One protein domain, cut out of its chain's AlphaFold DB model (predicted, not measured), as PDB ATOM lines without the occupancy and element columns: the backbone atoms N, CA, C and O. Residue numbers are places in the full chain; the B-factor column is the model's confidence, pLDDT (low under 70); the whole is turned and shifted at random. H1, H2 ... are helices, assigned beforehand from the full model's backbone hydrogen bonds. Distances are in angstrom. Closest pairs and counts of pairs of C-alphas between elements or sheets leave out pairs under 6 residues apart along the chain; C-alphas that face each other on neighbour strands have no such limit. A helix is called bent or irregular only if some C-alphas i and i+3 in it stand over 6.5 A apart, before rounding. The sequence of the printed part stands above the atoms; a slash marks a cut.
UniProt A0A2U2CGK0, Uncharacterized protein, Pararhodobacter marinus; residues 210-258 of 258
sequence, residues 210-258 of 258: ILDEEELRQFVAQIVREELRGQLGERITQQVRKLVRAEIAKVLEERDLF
ATOM      1  N   ILE A 210     173.236 206.872 132.689       66.62
ATOM      2  CA  ILE A 210     173.639 207.025 134.080       66.62
ATOM      3  C   ILE A 210     172.479 206.455 134.889       66.62
ATOM      4  O   ILE A 210     171.424 207.065 134.932       66.62
ATOM      5  N   LEU A 211     172.660 205.274 135.488       73.06
ATOM      6  CA  LEU A 211     171.669 204.649 136.376       73.06
ATOM      7  C   LEU A 211     170.924 205.700 137.205       73.06
ATOM      8  O   LEU A 211     171.570 206.477 137.918       73.06
ATOM      9  N   ASP A 212     169.593 205.671 137.142       85.50
ATOM     10  CA  ASP A 212     168.750 206.559 137.929       85.50
ATOM     11  C   ASP A 212     169.166 206.492 139.402       85.50
ATOM     12  O   ASP A 212     169.355 205.415 139.982       85.50
ATOM     13  N   GLU A 213     169.309 207.653 140.044       89.94
ATOM     14  CA  GLU A 213     169.743 207.722 141.445       89.94
ATOM     15  C   GLU A 213     168.811 206.904 142.360       89.94
ATOM     16  O   GLU A 213     169.242 206.306 143.353       89.94
ATOM     17  N   GLU A 214     167.528 206.840 142.007       90.31
ATOM     18  CA  GLU A 214     166.512 206.060 142.707       90.31
ATOM     19  C   GLU A 214     166.751 204.549 142.586       90.31
ATOM     20  O   GLU A 214     166.639 203.835 143.587       90.31
ATOM     21  N   GLU A 215     167.149 204.060 141.409       90.31
ATOM     22  CA  GLU A 215     167.514 202.658 141.196       90.31
ATOM     23  C   GLU A 215     168.811 202.305 141.928       90.31
ATOM     24  O   GLU A 215     168.873 201.305 142.650       90.31
ATOM     25  N   LEU A 216     169.833 203.163 141.844       92.25
ATOM     26  CA  LEU A 216     171.094 202.964 142.562       92.25
ATOM     27  C   LEU A 216     170.871 202.887 144.078       92.25
ATOM     28  O   LEU A 216     171.437 202.022 144.750       92.25
ATOM     29  N   ARG A 217     170.009 203.745 144.635       94.25
ATOM     30  CA  ARG A 217     169.632 203.694 146.057       94.25
ATOM     31  C   ARG A 217     168.953 202.377 146.421       94.25
ATOM     32  O   ARG A 217     169.230 201.844 147.498       94.25
ATOM     33  N   GLN A 218     168.097 201.838 145.552       96.19
ATOM     34  CA  GLN A 218     167.471 200.531 145.769       96.19
ATOM     35  C   GLN A 218     168.509 199.403 145.759       96.19
ATOM     36  O   GLN A 218     168.521 198.591 146.690       96.19
ATOM     37  N   PHE A 219     169.432 199.395 144.792       95.19
ATOM     38  CA  PHE A 219     170.518 198.413 144.733       95.19
ATOM     39  C   PHE A 219     171.433 198.486 145.959       95.19
ATOM     40  O   PHE A 219     171.703 197.468 146.594       95.19
ATOM     41  N   VAL A 220     171.862 199.683 146.364       96.00
ATOM     42  CA  VAL A 220     172.706 199.863 147.558       96.00
ATOM     43  C   VAL A 220     171.971 199.418 148.823       96.00
ATOM     44  O   VAL A 220     172.549 198.722 149.658       96.00
ATOM     45  N   ALA A 221     170.688 199.760 148.975       96.94
ATOM     46  CA  ALA A 221     169.889 199.318 150.117       96.94
ATOM     47  C   ALA A 221     169.734 197.790 150.162       96.94
ATOM     48  O   ALA A 221     169.745 197.204 151.249       96.94
ATOM     49  N   GLN A 222     169.607 197.142 149.001       96.81
ATOM     50  CA  GLN A 222     169.593 195.688 148.893       96.81
ATOM     51  C   GLN A 222     170.938 195.092 149.321       96.81
ATOM     52  O   GLN A 222     170.947 194.241 150.209       96.81
ATOM     53  N   ILE A 223     172.054 195.587 148.781       96.44
ATOM     54  CA  ILE A 223     173.405 195.111 149.116       96.44
ATOM     55  C   ILE A 223     173.667 195.255 150.615       96.44
ATOM     56  O   ILE A 223     174.011 194.286 151.281       96.44
ATOM     57  N   VAL A 224     173.429 196.435 151.195       96.06
ATOM     58  CA  VAL A 224     173.643 196.663 152.634       96.06
ATOM     59  C   VAL A 224     172.779 195.724 153.479       96.06
ATOM     60  O   VAL A 224     173.229 195.218 154.506       96.06
ATOM     61  N   ARG A 225     171.538 195.462 153.062       95.56
ATOM     62  CA  ARG A 225     170.645 194.534 153.762       95.56
ATOM     63  C   ARG A 225     171.128 193.087 153.664       95.56
ATOM     64  O   ARG A 225     170.978 192.352 154.636       95.56
ATOM     65  N   GLU A 226     171.658 192.671 152.522       96.56
ATOM     66  CA  GLU A 226     172.241 191.341 152.330       96.56
ATOM     67  C   GLU A 226     173.515 191.176 153.171       96.56
ATOM     68  O   GLU A 226     173.612 190.230 153.955       96.56
ATOM     69  N   GLU A 227     174.416 192.156 153.133       95.75
ATOM     70  CA  GLU A 227     175.648 192.178 153.930       95.75
ATOM     71  C   GLU A 227     175.362 192.153 155.441       95.75
ATOM     72  O   GLU A 227     175.934 191.355 156.191       95.75
ATOM     73  N   LEU A 228     174.407 192.966 155.909       96.06
ATOM     74  CA  LEU A 228     173.992 192.989 157.316       96.06
ATOM     75  C   LEU A 228     173.195 191.752 157.752       96.06
ATOM     76  O   LEU A 228     173.003 191.565 158.950       96.06
ATOM     77  N   ARG A 229     172.713 190.907 156.838       93.19
ATOM     78  CA  ARG A 229     172.110 189.604 157.186       93.19
ATOM     79  C   ARG A 229     173.133 188.474 157.224       93.19
ATOM     80  O   ARG A 229     172.831 187.419 157.772       93.19
ATOM     81  N   GLY A 230     174.310 188.683 156.642       94.75
ATOM     82  CA  GLY A 230     175.393 187.711 156.636       94.75
ATOM     83  C   GLY A 230     176.223 187.712 157.922       94.75
ATOM     84  O   GLY A 230     175.840 188.231 158.972       94.75
ATOM     85  N   GLN A 231     177.436 187.167 157.811       94.88
ATOM     86  CA  GLN A 231     178.392 187.072 158.921       94.88
ATOM     87  C   GLN A 231     178.762 188.444 159.509       94.88
ATOM     88  O   GLN A 231     179.084 188.546 160.695       94.88
ATOM     89  N   LEU A 232     178.734 189.507 158.695       95.25
ATOM     90  CA  LEU A 232     179.018 190.865 159.153       95.25
ATOM     91  C   LEU A 232     177.966 191.336 160.166       95.25
ATOM     92  O   LEU A 232     178.327 191.839 161.229       95.25
ATOM     93  N   GLY A 233     176.681 191.101 159.891       96.75
ATOM     94  CA  GLY A 233     175.592 191.413 160.816       96.75
ATOM     95  C   GLY A 233     175.675 190.665 162.141       96.75
ATOM     96  O   GLY A 233     175.492 191.255 163.208       96.75
ATOM     97  N   GLU A 234     176.010 189.375 162.100       96.75
ATOM     98  CA  GLU A 234     176.223 188.573 163.310       96.75
ATOM     99  C   GLU A 234     177.358 189.144 164.167       96.75
ATOM    100  O   GLU A 234     177.203 189.311 165.377       96.75
ATOM    101  N   ARG A 235     178.485 189.516 163.546       96.81
ATOM    102  CA  ARG A 235     179.615 190.128 164.259       96.81
ATOM    103  C   ARG A 235     179.244 191.486 164.843       96.81
ATOM    104  O   ARG A 235     179.516 191.714 166.020       96.81
ATOM    105  N   ILE A 236     178.589 192.352 164.070       96.44
ATOM    106  CA  ILE A 236     178.149 193.676 164.533       96.44
ATOM    107  C   ILE A 236     177.198 193.525 165.719       96.44
ATOM    108  O   ILE A 236     177.409 194.137 166.762       96.44
ATOM    109  N   THR A 237     176.178 192.671 165.615       96.88
ATOM    110  CA  THR A 237     175.210 192.477 166.704       96.88
ATOM    111  C   THR A 237     175.851 191.867 167.951       96.88
ATOM    112  O   THR A 237     175.544 192.304 169.061       96.88
ATOM    113  N   GLN A 238     176.777 190.914 167.808       97.12
ATOM    114  CA  GLN A 238     177.547 190.371 168.932       97.12
ATOM    115  C   GLN A 238     178.427 191.438 169.594       97.12
ATOM    116  O   GLN A 238     178.436 191.542 170.823       97.12
ATOM    117  N   GLN A 239     179.132 192.251 168.802       96.94
ATOM    118  CA  GLN A 239     179.987 193.332 169.295       96.94
ATOM    119  C   GLN A 239     179.174 194.416 170.003       96.94
ATOM    120  O   GLN A 239     179.496 194.765 171.136       96.94
ATOM    121  N   VAL A 240     178.079 194.882 169.396       97.81
ATOM    122  CA  VAL A 240     177.165 195.862 169.998       97.81
ATOM    123  C   VAL A 240     176.578 195.308 171.290       97.81
ATOM    124  O   VAL A 240     176.598 195.985 172.310       97.81
ATOM    125  N   ARG A 241     176.127 194.050 171.306       97.31
ATOM    126  CA  ARG A 241     175.606 193.427 172.527       97.31
ATOM    127  C   ARG A 241     176.674 193.329 173.616       97.31
ATOM    128  O   ARG A 241     176.363 193.550 174.783       97.31
ATOM    129  N   LYS A 242     177.918 192.998 173.262       97.81
ATOM    130  CA  LYS A 242     179.039 192.948 174.210       97.81
ATOM    131  C   LYS A 242     179.338 194.334 174.781       97.81
ATOM    132  O   LYS A 242     179.488 194.449 175.992       97.81
ATOM    133  N   LEU A 243     179.359 195.358 173.931       98.25
ATOM    134  CA  LEU A 243     179.561 196.749 174.328       98.25
ATOM    135  C   LEU A 243     178.441 197.213 175.261       98.25
ATOM    136  O   LEU A 243     178.721 197.655 176.366       98.25
ATOM    137  N   VAL A 244     177.179 197.027 174.871       97.94
ATOM    138  CA  VAL A 244     176.016 197.426 175.677       97.94
ATOM    139  C   VAL A 244     176.002 196.712 177.027       97.94
ATOM    140  O   VAL A 244     175.758 197.343 178.048       97.94
ATOM    141  N   ARG A 245     176.295 195.406 177.070       97.62
ATOM    142  CA  ARG A 245     176.390 194.674 178.342       97.62
ATOM    143  C   ARG A 245     177.510 195.205 179.231       97.62
ATOM    144  O   ARG A 245     177.294 195.325 180.429       97.62
ATOM    145  N   ALA A 246     178.679 195.495 178.660       96.81
ATOM    146  CA  ALA A 246     179.799 196.060 179.408       96.81
ATOM    147  C   ALA A 246     179.459 197.457 179.948       96.81
ATOM    148  O   ALA A 246     179.761 197.746 181.099       96.81
ATOM    149  N   GLU A 247     178.769 198.278 179.155       97.50
ATOM    150  CA  GLU A 247     178.334 199.613 179.569       97.50
ATOM    151  C   GLU A 247     177.295 199.546 180.694       97.50
ATOM    152  O   GLU A 247     177.419 200.239 181.697       97.50
ATOM    153  N   ILE A 248     176.307 198.653 180.581       96.56
ATOM    154  CA  ILE A 248     175.317 198.432 181.643       96.56
ATOM    155  C   ILE A 248     175.998 197.927 182.917       96.56
ATOM    156  O   ILE A 248     175.700 198.433 183.994       96.56
ATOM    157  N   ALA A 249     176.907 196.952 182.813       95.69
ATOM    158  CA  ALA A 249     177.635 196.427 183.967       95.69
ATOM    159  C   ALA A 249     178.436 197.533 184.665       95.69
ATOM    160  O   ALA A 249     178.320 197.696 185.873       95.69
ATOM    161  N   LYS A 250     179.151 198.352 183.889       94.44
ATOM    162  CA  LYS A 250     179.910 199.493 184.400       94.44
ATOM    163  C   LYS A 250     179.017 200.503 185.129       94.44
ATOM    164  O   LYS A 250     179.335 200.906 186.241       94.44
ATOM    165  N   VAL A 251     177.881 200.886 184.541       96.44
ATOM    166  CA  VAL A 251     176.936 201.832 185.165       96.44
ATOM    167  C   VAL A 251     176.301 201.249 186.432       96.44
ATOM    168  O   VAL A 251     176.061 201.978 187.393       96.44
ATOM    169  N   LEU A 252     176.018 199.944 186.458       94.50
ATOM    170  CA  LEU A 252     175.497 199.275 187.651       94.50
ATOM    171  C   LEU A 252     176.542 199.221 188.771       94.50
ATOM    172  O   LEU A 252     176.203 199.545 189.902       94.50
ATOM    173  N   GLU A 253     177.797 198.900 188.457       94.56
ATOM    174  CA  GLU A 253     178.906 198.921 189.420       94.56
ATOM    175  C   GLU A 253     179.142 200.322 189.992       94.56
ATOM    176  O   GLU A 253     179.311 200.475 191.199       94.56
ATOM    177  N   GLU A 254     179.104 201.357 189.147       94.12
ATOM    178  CA  GLU A 254     179.196 202.748 189.596       94.12
ATOM    179  C   GLU A 254     178.040 203.109 190.534       94.12
ATOM    180  O   GLU A 254     178.261 203.792 191.529       94.12
ATOM    181  N   ARG A 255     176.817 202.635 190.258       86.31
ATOM    182  CA  ARG A 255     175.639 202.927 191.086       86.31
ATOM    183  C   ARG A 255     175.600 202.139 192.396       86.31
ATOM    184  O   ARG A 255     175.091 202.672 193.370       86.31
ATOM    185  N   ASP A 256     176.123 200.916 192.425       82.00
ATOM    186  CA  ASP A 256     176.228 200.107 193.648       82.00
ATOM    187  C   ASP A 256     177.330 200.622 194.598       82.00
ATOM    188  O   ASP A 256     177.359 200.255 195.775       82.00
ATOM    189  N   LEU A 257     178.238 201.478 194.109       74.06
ATOM    190  CA  LEU A 257     179.308 202.097 194.897       74.06
ATOM    191  C   LEU A 257     178.879 203.387 195.636       74.06
ATOM    192  O   LEU A 257     179.682 203.932 196.400       74.06
ATOM    193  N   PHE A 258     177.648 203.871 195.427       54.72
ATOM    194  CA  PHE A 258     177.056 205.048 196.086       54.72
ATOM    195  C   PHE A 258     175.858 204.674 196.965       54.72
ATOM    196  O   PHE A 258     175.677 205.357 198.001       54.72
TER     197      PHE A 258
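AT A GLANCE: This is residues 210 to 258 of the 258 residues of an uncharacterized protein of Pararhodobacter marinus (UniProt A0A2U2CGK0). Two long helices meet near their ends at a sharp corner and make a wide, open V, with nothing packed between the arms. H1 is the shorter arm and H2 the longer one, and most of each sticks out free of the other. The printed part has 49 residues with two named helices, H1 then H2, and no named strand; the class is all helix. The whole is extended, with a radius of gyration of the C-alphas of 18.8 A, and the C-alphas span 62 by 21 by 9 A.

IN THESE COORDINATES: The printed part begins at Ile 210, and H1 follows as residues 213 to 229, starting with C-alpha 213 at (169.743, 207.722, 141.445) and measuring 24.1 A from first to last C-alpha. After Gly 230 comes H2, residues 231 to 256, from C-alpha 231 at (178.392, 187.072, 158.921) to C-alpha 256 at (176.228, 200.107, 193.648), a length of 37.2 A. Neither helix is bent.

HOW THE PARTS SIT: The link from H1 to H2 is tight, with one residue between them. The two helices are close but not clearly touching, with 2 pairs of C-alphas within 8 A. Their closest C-alphas, those of Glu 227 and Gly 233, are 6.9 A apart. Their lines stand at a steep tilt of 67 degrees, only just short of about perpendicular, and they run the same way. Their centres are 27.9 A apart. In H1 and H2 every O i to N i+4 pair is within hydrogen-bond range.

THE WHOLE: The C-alphas of Ile 210 and Phe 258, the two farthest apart, are 62.1 A from each other. Residues 210 to 223, of which 213 to 223 belong to H1, stand free, and so do residues 238 to 258, of which 238 to 256 belong to H2. The printed part has no cut and ends at Phe 258, the chain's last residue. The mean pLDDT of the printed part is 92.7, and residues 210 and 258 are under 70.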